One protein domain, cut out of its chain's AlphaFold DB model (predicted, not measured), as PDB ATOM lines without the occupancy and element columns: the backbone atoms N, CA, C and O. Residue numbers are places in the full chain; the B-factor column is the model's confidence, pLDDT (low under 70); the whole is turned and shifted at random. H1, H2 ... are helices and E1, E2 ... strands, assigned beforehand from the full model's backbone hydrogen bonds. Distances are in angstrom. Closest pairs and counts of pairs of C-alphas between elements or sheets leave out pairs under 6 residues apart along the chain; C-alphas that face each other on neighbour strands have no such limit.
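This is residues 6 to 101 of the 494 residues of an uncharacterized protein of Okeania sp. SIO2H7 (UniProt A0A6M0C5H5). A loose, elongated arrangement: a short pair of parallel strands, E1 and E2, has a small helix toward either end, H1 and H2, and a longer helix, H3, lies apart from both strands and from the other helices. A long stretch without named elements, residues 44 to 70, folds back from H2 and runs between the strand pair and H3, while residues 83 to 91 and 94 to 100 stick out. The printed part has 96 residues, with three named helices and two named strands in the order E1, H1, E2, H2, H3. The sheet has the order E1, E2 and is parallel; the class is mostly helix, though under half of the residues are in named elements. The whole is loose, with a radius of gyration of the C-alphas of 16.6 A, and spans 49 by 32 by 22 A, only just elongated.

E1, residues 6 to 8, and E2, residues 29 to 33, are parallel neighbours with 33 degrees between their directions. C-alphas 7 and 32 face each other at 4.8 A. N 7 and O 31 are within hydrogen-bond range at 3.1 A, as are N 33 and O 7 at 2.9 A. Between them in the chain is H1, residues 18 to 25; E1, H1 and E2 form a strand-helix-strand unit, two parallel neighbour strands with a helix between, and its crossover is right-handed. The closest C-alphas of H1 and E2 are those of Gln 23 and Leu 29, 5.9 A apart. H2, residues 36 to 43, comes nearest to E1 at the C-alphas of Ser 8 and Phe 37, 5.7 A apart. H3, residues 71 to 88, is apart from E1, E2, H1 and H2. In H1, H2 and H3 every O i to N i+4 pair is within hydrogen-bond range.

E1 begins at C-alpha 6, at (-4.834, 3.140, 55.978), and is 6.7 A long. H1 measures 11.0 A, E2 11.4 A and H2 10.4 A from first to last C-alpha. H3 begins at C-alpha 71, at (-13.980, 12.905, 44.707), and ends at C-alpha 88, at (10.838, 11.397, 38.573), a length of 25.6 A.

The two C-alphas farthest apart are those of Ser 17 and Glu 96, at 49.4 A. The printed part has no cut. The link from H2 to H3, 27 residues, is long; those from H1 to E2 and from E2 to H2 are tight, and that from E1 to H1, 9 residues, is short. Residues 95 to 96 pair with residues 99 to 100, antiparallel. The mean pLDDT of the printed part is 77.5, with residues 47 to 49 and 87 to 101 under 70.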
ATOM      1  N   VAL A   6      -3.477   2.975  56.512       91.62
ATOM      2  CA  VAL A   6      -4.834   3.140  55.978       91.62
ATOM      3  C   VAL A   6      -5.563   1.816  56.184       91.62
ATOM      4  O   VAL A   6      -5.027   0.769  55.820       91.62
ATOM      5  N   ALA A   7      -6.742   1.845  56.806       90.88
ATOM      6  CA  ALA A   7      -7.564   0.646  56.977       90.88
ATOM      7  C   ALA A   7      -8.484   0.439  55.768       90.88
ATOM      8  O   ALA A   7      -8.897   1.398  55.122       90.88
ATOM      9  N   SER A   8      -8.818  -0.818  55.490       93.12
ATOM     10  CA  SER A   8      -9.628  -1.230  54.343       93.12
ATOM     11  C   SER A   8     -10.816  -2.060  54.826       93.12
ATOM     12  O   SER A   8     -10.646  -2.875  55.736       93.12
ATOM     13  N   GLY A   9     -12.004  -1.883  54.247       88.69
ATOM     14  CA  GLY A   9     -13.196  -2.637  54.649       88.69
ATOM     15  C   GLY A   9     -14.309  -2.673  53.603       88.69
ATOM     16  O   GLY A   9     -14.374  -1.845  52.706       88.69
ATOM     17  N   GLU A  10     -15.233  -3.627  53.739       87.44
ATOM     18  CA  GLU A  10     -16.331  -3.851  52.777       87.44
ATOM     19  C   GLU A  10     -17.423  -2.754  52.778       87.44
ATOM     20  O   GLU A  10     -18.375  -2.839  52.002       87.44
ATOM     21  N   LYS A  11     -17.336  -1.749  53.665       86.50
ATOM     22  CA  LYS A  11     -18.390  -0.745  53.901       86.50
ATOM     23  C   LYS A  11     -17.849   0.671  53.815       86.50
ATOM     24  O   LYS A  11     -16.803   0.981  54.379       86.50
ATOM     25  N   VAL A  12     -18.649   1.542  53.205       85.44
ATOM     26  CA  VAL A  12     -18.501   2.993  53.327       85.44
ATOM     27  C   VAL A  12     -18.713   3.383  54.791       85.44
ATOM     28  O   VAL A  12     -19.753   3.066  55.368       85.44
ATOM     29  N   VAL A  13     -17.741   4.085  55.371       86.19
ATOM     30  CA  VAL A  13     -17.870   4.726  56.684       86.19
ATOM     31  C   VAL A  13     -18.457   6.129  56.481       86.19
ATOM     32  O   VAL A  13     -18.030   6.853  55.581       86.19
ATOM     33  N   ALA A  14     -19.478   6.468  57.268       84.12
ATOM     34  CA  ALA A  14     -20.216   7.734  57.199       84.12
ATOM     35  C   ALA A  14     -20.827   8.073  58.576       84.12
ATOM     36  O   ALA A  14     -21.998   8.444  58.696       84.12
ATOM     37  N   ASP A  15     -20.052   7.855  59.641       83.06
ATOM     38  CA  ASP A  15     -20.482   7.996  61.030       83.06
ATOM     39  C   ASP A  15     -19.333   8.485  61.926       83.06
ATOM     40  O   ASP A  15     -18.156   8.230  61.679       83.06
ATOM     41  N   THR A  16     -19.675   9.198  62.997       84.88
ATOM     42  CA  THR A  16     -18.695   9.861  63.875       84.88
ATOM     43  C   THR A  16     -18.040   8.942  64.917       84.88
ATOM     44  O   THR A  16     -17.205   9.410  65.688       84.88
ATOM     45  N   SER A  17     -18.422   7.664  64.987       86.31
ATOM     46  CA  SER A  17     -17.978   6.686  66.000       86.31
ATOM     47  C   SER A  17     -16.879   5.753  65.481       86.31
ATOM     48  O   SER A  17     -15.883   5.533  66.173       86.31
ATOM     49  N   THR A  18     -17.014   5.262  64.246       86.19
ATOM     50  CA  THR A  18     -16.112   4.254  63.663       86.19
ATOM     51  C   THR A  18     -14.651   4.713  63.614       86.19
ATOM     52  O   THR A  18     -13.753   3.938  63.943       86.19
ATOM     53  N   ILE A  19     -14.371   5.971  63.244       87.19
ATOM     54  CA  ILE A  19     -12.984   6.464  63.146       87.19
ATOM     55  C   ILE A  19     -12.287   6.523  64.525       87.19
ATOM     56  O   ILE A  19     -11.199   5.950  64.637       87.19
ATOM     57  N   PRO A  20     -12.876   7.112  65.590       87.00
ATOM     58  CA  PRO A  20     -12.346   7.001  66.954       87.00
ATOM     59  C   PRO A  20     -12.118   5.563  67.449       87.00
ATOM     60  O   PRO A  20     -11.078   5.290  68.052       87.00
ATOM     61  N   GLU A  21     -13.041   4.633  67.186       89.12
ATOM     62  CA  GLU A  21     -12.903   3.226  67.604       89.12
ATOM     63  C   GLU A  21     -11.729   2.529  66.897       89.12
ATOM     64  O   GLU A  21     -10.896   1.874  67.538       89.12
ATOM     65  N   LEU A  22     -11.598   2.736  65.581       88.00
ATOM     66  CA  LEU A  22     -10.468   2.226  64.806       88.00
ATOM     67  C   LEU A  22      -9.141   2.852  65.257       88.00
ATOM     68  O   LEU A  22      -8.159   2.124  65.390       88.00
ATOM     69  N   GLN A  23      -9.098   4.155  65.559       86.62
ATOM     70  CA  GLN A  23      -7.903   4.832  66.089       86.62
ATOM     71  C   GLN A  23      -7.507   4.349  67.492       86.62
ATOM     72  O   GLN A  23      -6.314   4.274  67.792       86.62
ATOM     73  N   GLY A  24      -8.478   3.968  68.330       85.62
ATOM     74  CA  GLY A  24      -8.227   3.348  69.636       85.62
ATOM     75  C   GLY A  24      -7.506   1.997  69.541       85.62
ATOM     76  O   GLY A  24      -6.741   1.648  70.439       85.62
ATOM     77  N   THR A  25      -7.693   1.272  68.433       86.31
ATOM     78  CA  THR A  25      -6.987   0.010  68.140       86.31
ATOM     79  C   THR A  25      -5.701   0.240  67.331       86.31
ATOM     80  O   THR A  25      -4.673  -0.381  67.594       86.31
ATOM     81  N   TRP A  26      -5.735   1.160  66.363       86.81
ATOM     82  CA  TRP A  26      -4.666   1.449  65.405       86.81
ATOM     83  C   TRP A  26      -4.226   2.915  65.517       86.81
ATOM     84  O   TRP A  26      -4.564   3.755  64.687       86.81
ATOM     85  N   ASN A  27      -3.397   3.230  66.513       84.75
ATOM     86  CA  ASN A  27      -2.957   4.604  66.816       84.75
ATOM     87  C   ASN A  27      -2.083   5.301  65.740       84.75
ATOM     88  O   ASN A  27      -1.617   6.418  65.957       84.75
ATOM     89  N   LYS A  28      -1.849   4.653  64.590       85.00
ATOM     90  CA  LYS A  28      -1.178   5.197  63.390       85.00
ATOM     91  C   LYS A  28      -2.108   5.293  62.167       85.00
ATOM     92  O   LYS A  28      -1.620   5.475  61.050       85.00
ATOM     93  N   LEU A  29      -3.418   5.125  62.361       87.81
ATOM     94  CA  LEU A  29      -4.430   5.213  61.310       87.81
ATOM     95  C   LEU A  29      -4.588   6.660  60.817       87.81
ATOM     96  O   LEU A  29      -4.927   7.549  61.599       87.81
ATOM     97  N   ILE A  30      -4.374   6.878  59.517       90.81
ATOM     98  CA  ILE A  30      -4.493   8.186  58.850       90.81
ATOM     99  C   ILE A  30      -5.663   8.274  57.855       90.81
ATOM    100  O   ILE A  30      -5.898   9.343  57.301       90.81
ATOM    101  N   GLY A  31      -6.388   7.177  57.614       90.81
ATOM    102  CA  GLY A  31      -7.539   7.146  56.710       90.81
ATOM    103  C   GLY A  31      -8.179   5.761  56.596       90.81
ATOM    104  O   GLY A  31      -7.628   4.773  57.088       90.81
ATOM    105  N   VAL A  32      -9.334   5.700  55.930       91.88
ATOM    106  CA  VAL A  32     -10.085   4.470  55.638       91.88
ATOM    107  C   VAL A  32     -10.482   4.418  54.159       91.88
ATOM    108  O   VAL A  32     -10.694   5.458  53.540       91.88
ATOM    109  N   GLU A  33     -10.562   3.219  53.588       94.12
ATOM    110  CA  GLU A  33     -10.973   2.963  52.199       94.12
ATOM    111  C   GLU A  33     -11.495   1.519  52.024       94.12
ATOM    112  O   GLU A  33     -11.786   0.861  53.024       94.12
ATOM    113  N   MET A  34     -11.684   1.029  50.788       93.44
ATOM    114  CA  MET A  34     -12.396  -0.240  50.540       93.44
ATOM    115  C   MET A  34     -11.668  -1.248  49.626       93.44
ATOM    116  O   MET A  34     -12.075  -2.406  49.559       93.44
ATOM    117  N   GLU A  35     -10.610  -0.848  48.914       91.88
ATOM    118  CA  GLU A  35     -10.036  -1.639  47.813       91.88
ATOM    119  C   GLU A  35      -8.609  -2.138  48.079       91.88
ATOM    120  O   GLU A  35      -8.220  -3.221  47.630       91.88
ATOM    121  N   SER A  36      -7.793  -1.355  48.784       89.69
ATOM    122  CA  SER A  36      -6.335  -1.512  48.768       89.69
ATOM    123  C   SER A  36      -5.850  -2.740  49.533       89.69
ATOM    124  O   SER A  36      -4.834  -3.314  49.146       89.69
ATOM    125  N   PHE A  37      -6.570  -3.210  50.558       89.81
ATOM    126  CA  PHE A  37      -6.259  -4.506  51.176       89.81
ATOM    127  C   PHE A  37      -6.560  -5.679  50.236       89.81
ATOM    128  O   PHE A  37      -5.846  -6.678  50.270       89.81
ATOM    129  N   GLY A  38      -7.567  -5.555  49.363       87.75
ATOM    130  CA  GLY A  38      -7.846  -6.539  48.316       87.75
ATOM    131  C   GLY A  38      -6.711  -6.613  47.293       87.75
ATOM    132  O   GLY A  38      -6.237  -7.703  46.982       87.75
ATOM    133  N   VAL A  39      -6.214  -5.453  46.844       87.44
ATOM    134  CA  VAL A  39      -5.049  -5.362  45.944       87.44
ATOM    135  C   VAL A  39      -3.787  -5.915  46.617       87.44
ATOM    136  O   VAL A  39      -3.126  -6.777  46.041       87.44
ATOM    137  N   ALA A  40      -3.490  -5.506  47.855       85.69
ATOM    138  CA  ALA A  40      -2.345  -6.011  48.613       85.69
ATOM    139  C   ALA A  40      -2.422  -7.533  48.827       85.69
ATOM    140  O   ALA A  40      -1.452  -8.240  48.578       85.69
ATOM    141  N   SER A  41      -3.599  -8.053  49.195       86.69
ATOM    142  CA  SER A  41      -3.846  -9.492  49.376       86.69
ATOM    143  C   SER A  41      -3.780 -10.300  48.079       86.69
ATOM    144  O   SER A  41      -3.636 -11.519  48.145       86.69
ATOM    145  N   ALA A  42      -3.938  -9.666  46.914       85.12
ATOM    146  CA  ALA A  42      -3.738 -10.304  45.615       85.12
ATOM    147  C   ALA A  42      -2.251 -10.317  45.228       85.12
ATOM    148  O   ALA A  42      -1.759 -11.342  44.763       85.12
ATOM    149  N   VAL A  43      -1.538  -9.213  45.479       83.25
ATOM    150  CA  VAL A  43      -0.088  -9.064  45.265       83.25
ATOM    151  C   VAL A  43       0.718 -10.035  46.135       83.25
ATOM    152  O   VAL A  43       1.575 -10.742  45.614       83.25
ATOM    153  N   ASP A  44       0.397 -10.133  47.428       80.81
ATOM    154  CA  ASP A  44       1.044 -11.019  48.415       80.81
ATOM    155  C   ASP A  44       0.936 -12.519  48.061       80.81
ATOM    156  O   ASP A  44       1.778 -13.329  48.436       80.81
ATOM    157  N   ARG A  45      -0.074 -12.900  47.265       83.12
ATOM    158  CA  ARG A  45      -0.289 -14.283  46.798       83.12
ATOM    159  C   ARG A  45       0.502 -14.646  45.539       83.12
ATOM    160  O   ARG A  45       0.361 -15.768  45.049       83.12
ATOM    161  N   LEU A  46       1.290 -13.726  44.983       76.81
ATOM    162  CA  LEU A  46       2.122 -13.982  43.810       76.81
ATOM    163  C   LEU A  46       3.507 -14.484  44.231       76.81
ATOM    164  O   LEU A  46       4.190 -13.855  45.032       76.81
ATOM    165  N   ASN A  47       3.972 -15.568  43.600       66.81
ATOM    166  CA  ASN A  47       5.321 -16.124  43.816       66.81
ATOM    167  C   ASN A  47       6.458 -15.118  43.527       66.81
ATOM    168  O   ASN A  47       7.589 -15.328  43.951       66.81
ATOM    169  N   SER A  48       6.159 -14.044  42.792       65.25
ATOM    170  CA  SER A  48       6.967 -12.830  42.708       65.25
ATOM    171  C   SER A  48       6.015 -11.647  42.885       65.25
ATOM    172  O   SER A  48       5.309 -11.257  41.954       65.25
ATOM    173  N   ALA A  49       5.914 -11.152  44.118       65.50
ATOM    174  CA  ALA A  49       5.024 -10.057  44.483       65.50
ATOM    175  C   ALA A  49       5.640  -8.705  44.064       65.50
ATOM    176  O   ALA A  49       6.689  -8.329  44.598       65.50
ATOM    177  N   PRO A  50       5.038  -7.947  43.126       70.75
ATOM    178  CA  PRO A  50       5.516  -6.608  42.792       70.75
ATOM    179  C   PRO A  50       5.327  -5.648  43.975       70.75
ATOM    180  O   PRO A  50       4.339  -5.725  44.704       70.75
ATOM    181  N   GLY A  51       6.248  -4.698  44.147       70.00
ATOM    182  CA  GLY A  51       6.122  -3.663  45.176       70.00
ATOM    183  C   GLY A  51       4.870  -2.803  44.968       70.00
ATOM    184  O   GLY A  51       4.694  -2.215  43.902       70.00
ATOM    185  N   MET A  52       4.009  -2.717  45.985       78.81
ATOM    186  CA  MET A  52       2.766  -1.943  45.932       78.81
ATOM    187  C   MET A  52       2.939  -0.549  46.550       78.81
ATOM    188  O   MET A  52       3.337  -0.418  47.706       78.81
ATOM    189  N   LEU A  53       2.534   0.485  45.808       85.38
ATOM    190  CA  LEU A  53       2.360   1.849  46.311       85.38
ATOM    191  C   LEU A  53       0.870   2.210  46.338       85.38
ATOM    192  O   LEU A  53       0.208   2.190  45.302       85.38
ATOM    193  N   MET A  54       0.355   2.598  47.505       87.50
ATOM    194  CA  MET A  54      -0.970   3.210  47.628       87.50
ATOM    195  C   MET A  54      -0.847   4.737  47.529       87.50
ATOM    196  O   MET A  54      -0.107   5.349  48.299       87.50
ATOM    197  N   VAL A  55      -1.605   5.361  46.624       93.06
ATOM    198  CA  VAL A  55      -1.789   6.821  46.573       93.06
ATOM    199  C   VAL A  55      -3.282   7.113  46.503       93.06
ATOM    200  O   VAL A  55      -3.949   6.671  45.570       93.06
ATOM    201  N   LYS A  56      -3.804   7.879  47.466       92.50
ATOM    202  CA  LYS A  56      -5.175   8.406  47.449       92.50
ATOM    203  C   LYS A  56      -5.189   9.878  47.858       92.50
ATOM    204  O   LYS A  56      -4.365  10.309  48.664       92.50
ATOM    205  N   GLY A  57      -6.130  10.636  47.303       92.06
ATOM    206  CA  GLY A  57      -6.544  11.929  47.844       92.06
ATOM    207  C   GLY A  57      -7.636  11.739  48.900       92.06
ATOM    208  O   GLY A  57      -8.314  10.714  48.913       92.06
ATOM    209  N   ILE A  58      -7.815  12.726  49.778       92.12
ATOM    210  CA  ILE A  58      -8.920  12.743  50.747       92.12
ATOM    211  C   ILE A  58     -10.146  13.340  50.045       92.12
ATOM    212  O   ILE A  58     -10.086  14.490  49.613       92.12
ATOM    213  N   CYS A  59     -11.230  12.569  49.917       90.25
ATOM    214  CA  CYS A  59     -12.507  13.036  49.360       90.25
ATOM    215  C   CYS A  59     -13.557  13.377  50.430       90.25
ATOM    216  O   CYS A  59     -14.453  14.167  50.163       90.25
ATOM    217  N   ASP A  60     -13.446  12.833  51.640       88.69
ATOM    218  CA  ASP A  60     -14.340  13.131  52.759       88.69
ATOM    219  C   ASP A  60     -13.682  12.761  54.100       88.69
ATOM    220  O   ASP A  60     -12.580  12.209  54.134       88.69
ATOM    221  N   TRP A  61     -14.353  13.086  55.209       88.12
ATOM    222  CA  TRP A  61     -13.879  12.825  56.574       88.12
ATOM    223  C   TRP A  61     -14.449  11.538  57.196       88.12
ATOM    224  O   TRP A  61     -14.261  11.315  58.390       88.12
ATOM    225  N   ALA A  62     -15.138  10.697  56.410       83.81
ATOM    226  CA  ALA A  62     -15.838   9.486  56.853       83.81
ATOM    227  C   ALA A  62     -16.912   9.698  57.948       83.81
ATOM    228  O   ALA A  62     -17.373   8.737  58.563       83.81
ATOM    229  N   ASP A  63     -17.340  10.942  58.181       83.69
ATOM    230  CA  ASP A  63     -18.383  11.295  59.145       83.69
ATOM    231  C   ASP A  63     -19.781  11.396  58.498       83.69
ATOM    232  O   ASP A  63     -19.972  11.155  57.303       83.69
ATOM    233  N   SER A  64     -20.785  11.773  59.291       83.25
ATOM    234  CA  SER A  64     -22.176  11.916  58.841       83.25
ATOM    235  C   SER A  64     -22.437  13.107  57.901       83.25
ATOM    236  O   SER A  64     -23.585  13.329  57.518       83.25
ATOM    237  N   SER A  65     -21.416  13.902  57.562       81.88
ATOM    238  CA  SER A  65     -21.477  14.982  56.564       81.88
ATOM    239  C   SER A  65     -20.877  14.596  55.205       81.88
ATOM    240  O   SER A  65     -20.892  15.420  54.291       81.88
ATOM    241  N   LYS A  66     -20.390  13.350  55.057       81.81
ATOM    242  CA  LYS A  66     -19.847  12.803  53.806       81.81
ATOM    243  C   LYS A  66     -20.733  13.128  52.596       81.81
ATOM    244  O   LYS A  66     -21.929  12.838  52.579       81.81
ATOM    245  N   ASN A  67     -20.094  13.643  51.552       81.00
ATOM    246  CA  ASN A  67     -20.648  13.782  50.213       81.00
ATOM    247  C   ASN A  67     -19.576  13.434  49.164       81.00
ATOM    248  O   ASN A  67     -18.449  13.085  49.521       81.00
ATOM    249  N   ASP A  68     -19.928  13.525  47.882       87.75
ATOM    250  CA  ASP A  68     -19.048  13.123  46.779       87.75
ATOM    251  C   ASP A  68     -18.367  14.312  46.065       87.75
ATOM    252  O   ASP A  68     -17.601  14.108  45.121       87.75
ATOM    253  N   ASP A  69     -18.591  15.552  46.526       88.44
ATOM    254  CA  ASP A  69     -18.192  16.795  45.837       88.44
ATOM    255  C   ASP A  69     -16.679  16.874  45.564       88.44
ATOM    256  O   ASP A  69     -16.236  17.424  44.553       88.44
ATOM    257  N   TRP A  70     -15.871  16.312  46.467       88.44
ATOM    258  CA  TRP A  70     -14.410  16.359  46.407       88.44
ATOM    259  C   TRP A  70     -13.773  15.138  45.736       88.44
ATOM    260  O   TRP A  70     -12.552  15.130  45.566       88.44
ATOM    261  N   GLN A  71     -14.544  14.120  45.319       89.31
ATOM    262  CA  GLN A  71     -13.980  12.905  44.707       89.31
ATOM    263  C   GLN A  71     -13.132  13.217  43.463       89.31
ATOM    264  O   GLN A  71     -12.032  12.685  43.321       89.31
ATOM    265  N   ALA A  72     -13.598  14.125  42.597       86.06
ATOM    266  CA  ALA A  72     -12.867  14.534  41.397       86.06
ATOM    267  C   ALA A  72     -11.523  15.203  41.740       86.06
ATOM    268  O   ALA A  72     -10.483  14.807  41.223       86.06
ATOM    269  N   TYR A  73     -11.520  16.152  42.684       82.69
ATOM    270  CA  TYR A  73     -10.300  16.826  43.136       82.69
ATOM    271  C   TYR A  73      -9.321  15.859  43.827       82.69
ATOM    272  O   TYR A  73      -8.112  15.919  43.601       82.69
ATOM    273  N   ALA A  74      -9.835  14.932  44.640       87.88
ATOM    274  CA  ALA A  74      -9.039  13.893  45.285       87.88
ATOM    275  C   ALA A  74      -8.374  12.956  44.258       87.88
ATOM    276  O   ALA A  74      -7.203  12.601  44.425       87.88
ATOM    277  N   ALA A  75      -9.093  12.600  43.188       87.88
ATOM    278  CA  ALA A  75      -8.566  11.817  42.075       87.88
ATOM    279  C   ALA A  75      -7.505  12.594  41.276       87.88
ATOM    280  O   ALA A  75      -6.417  12.061  41.062       87.88
ATOM    281  N   ASP A  76      -7.762  13.855  40.915       83.25
ATOM    282  CA  ASP A  76      -6.812  14.711  40.188       83.25
ATOM    283  C   ASP A  76      -5.495  14.895  40.958       83.25
ATOM    284  O   ASP A  76      -4.411  14.761  40.388       83.25
ATOM    285  N   VAL A  77      -5.560  15.149  42.272       85.06
ATOM    286  CA  VAL A  77      -4.366  15.310  43.121       85.06
ATOM    287  C   VAL A  77      -3.586  13.996  43.253       85.06
ATOM    288  O   VAL A  77      -2.353  14.008  43.177       85.06
ATOM    289  N   ALA A  78      -4.272  12.858  43.405       90.06
ATOM    290  CA  ALA A  78      -3.626  11.545  43.445       90.06
ATOM    291  C   ALA A  78      -2.969  11.191  42.099       90.06
ATOM    292  O   ALA A  78      -1.808  10.779  42.069       90.06
ATOM    293  N   ALA A  79      -3.672  11.415  40.987       85.44
ATOM    294  CA  ALA A  79      -3.169  11.184  39.637       85.44
ATOM    295  C   ALA A  79      -1.972  12.090  39.318       85.44
ATOM    296  O   ALA A  79      -0.960  11.604  38.815       85.44
ATOM    297  N   ALA A  80      -2.029  13.378  39.669       78.31
ATOM    298  CA  ALA A  80      -0.914  14.307  39.502       78.31
ATOM    299  C   ALA A  80       0.328  13.867  40.296       78.31
ATOM    300  O   ALA A  80       1.441  13.921  39.763       78.31
ATOM    301  N   TYR A  81       0.152  13.372  41.530       82.50
ATOM    302  CA  TYR A  81       1.257  12.795  42.298       82.50
ATOM    303  C   TYR A  81       1.822  11.537  41.629       82.50
ATOM    304  O   TYR A  81       3.032  11.468  41.439       82.50
ATOM    305  N   VAL A  82       0.984  10.576  41.219       83.75
ATOM    306  CA  VAL A  82       1.438   9.339  40.550       83.75
ATOM    307  C   VAL A  82       2.160   9.650  39.235       83.75
ATOM    308  O   VAL A  82       3.248   9.133  39.003       83.75
ATOM    309  N   ILE A  83       1.621  10.548  38.406       74.75
ATOM    310  CA  ILE A  83       2.251  10.989  37.152       74.75
ATOM    311  C   ILE A  83       3.626  11.615  37.418       74.75
ATOM    312  O   ILE A  83       4.570  11.350  36.672       74.75
ATOM    313  N   ASN A  84       3.765  12.436  38.463       72.88
ATOM    314  CA  ASN A  84       5.049  13.048  38.800       72.88
ATOM    315  C   ASN A  84       6.026  12.041  39.434       72.88
ATOM    316  O   ASN A  84       7.196  12.026  39.074       72.88
ATOM    317  N   PHE A  85       5.546  11.159  40.314       75.88
ATOM    318  CA  PHE A  85       6.323  10.075  40.918       75.88
ATOM    319  C   PHE A  85       6.891   9.134  39.850       75.88
ATOM    320  O   PHE A  85       8.082   8.833  39.879       75.88
ATOM    321  N   LEU A  86       6.075   8.725  38.873       72.69
ATOM    322  CA  LEU A  86       6.520   7.907  37.746       72.69
ATOM    323  C   LEU A  86       7.551   8.655  36.898       72.69
ATOM    324  O   LEU A  86       8.601   8.094  36.607       72.69
ATOM    325  N   LYS A  87       7.321   9.930  36.556       57.56
ATOM    326  CA  LYS A  87       8.281  10.739  35.776       57.56
ATOM    327  C   LYS A  87       9.622  10.939  36.487       57.56
ATOM    328  O   LYS A  87      10.660  10.849  35.843       57.56
ATOM    329  N   CYS A  88       9.615  11.198  37.793       52.03
ATOM    330  CA  CYS A  88      10.838  11.397  38.573       52.03
ATOM    331  C   CYS A  88      11.604  10.088  38.825       52.03
ATOM    332  O   CYS A  88      12.831  10.114  38.841       52.03
ATOM    333  N   ASN A  89      10.901   8.959  38.965       50.94
ATOM    334  CA  ASN A  89      11.493   7.636  39.189       50.94
ATOM    335  C   ASN A  89      11.528   6.766  37.915       50.94
ATOM    336  O   ASN A  89      11.616   5.543  38.004       50.94
ATOM    337  N   SER A  90      11.469   7.376  36.723       40.31
ATOM    338  CA  SER A  90      11.583   6.679  35.432       40.31
ATOM    339  C   SER A  90      13.024   6.245  35.141       40.31
ATOM    340  O   SER A  90      13.675   6.737  34.222       40.31
ATOM    341  N   ILE A  91      13.518   5.289  35.925       38.03
ATOM    342  CA  ILE A  91      14.652   4.440  35.560       38.03
ATOM    343  C   ILE A  91      14.053   3.148  34.988       38.03
ATOM    344  O   ILE A  91      13.614   2.283  35.736       38.03
ATOM    345  N   GLY A  92      14.011   3.032  33.656       38.97
ATOM    346  CA  GLY A  92      13.760   1.752  32.978       38.97
ATOM    347  C   GLY A  92      12.308   1.256  32.899       38.97
ATOM    348  O   GLY A  92      12.074   0.069  33.107       38.97
ATOM    349  N   LEU A  93      11.338   2.112  32.550       33.69
ATOM    350  CA  LEU A  93      10.011   1.662  32.090       33.69
ATOM    351  C   LEU A  93       9.919   1.720  30.558       33.69
ATOM    352  O   LEU A  93       9.588   2.759  29.988       33.69
ATOM    353  N   GLY A  94      10.212   0.594  29.902       34.62
ATOM    354  CA  GLY A  94       9.884   0.367  28.492       34.62
ATOM    355  C   GLY A  94       8.445  -0.133  28.317       34.62
ATOM    356  O   GLY A  94       7.860  -0.688  29.248       34.62
ATOM    357  N   VAL A  95       7.881   0.050  27.121       31.19
ATOM    358  CA  VAL A  95       6.548  -0.455  26.749       31.19
ATOM    359  C   VAL A  95       6.647  -1.164  25.399       31.19
ATOM    360  O   VAL A  95       6.849  -0.512  24.380       31.19
ATOM    361  N   GLU A  96       6.459  -2.483  25.395       34.44
ATOM    362  CA  GLU A  96       6.298  -3.301  24.184       34.44
ATOM    363  C   GLU A  96       4.931  -4.000  24.223       34.44
ATOM    364  O   GLU A  96       4.504  -4.482  25.273       34.44
ATOM    365  N   ASP A  97       4.220  -3.997  23.091       31.80
ATOM    366  CA  ASP A  97       2.945  -4.696  22.836       31.80
ATOM    367  C   ASP A  97       1.860  -4.617  23.938       31.80
ATOM    368  O   ASP A  97       0.977  -5.470  24.039       31.80
ATOM    369  N   GLY A  98       1.881  -3.551  24.744       29.16
ATOM    370  CA  GLY A  98       0.901  -3.290  25.804       29.16
ATOM    371  C   GLY A  98       1.175  -3.982  27.146       29.16
ATOM    372  O   GLY A  98       0.315  -3.922  28.024       29.16
ATOM    373  N   TYR A  99       2.348  -4.595  27.335       26.20
ATOM    374  CA  TYR A  99       2.743  -5.255  28.585       26.20
ATOM    375  C   TYR A  99       3.948  -4.562  29.244       26.20
ATOM    376  O   TYR A  99       4.808  -3.992  28.574       26.20
ATOM    377  N   LEU A 100       4.006  -4.601  30.582       30.69
ATOM    378  CA  LEU A 100       5.152  -4.109  31.356       30.69
ATOM    379  C   LEU A 100       6.176  -5.229  31.569       30.69
ATOM    380  O   LEU A 100       5.828  -6.305  32.057       30.69
ATOM    381  N   PHE A 101       7.448  -4.923  31.319       31.55
ATOM    382  CA  PHE A 101       8.588  -5.782  31.645       31.55
ATOM    383  C   PHE A 101       9.623  -5.017  32.483       31.55
ATOM    384  O   PHE A 101       9.684  -3.789  32.444       31.55
TER     385      PHE A 101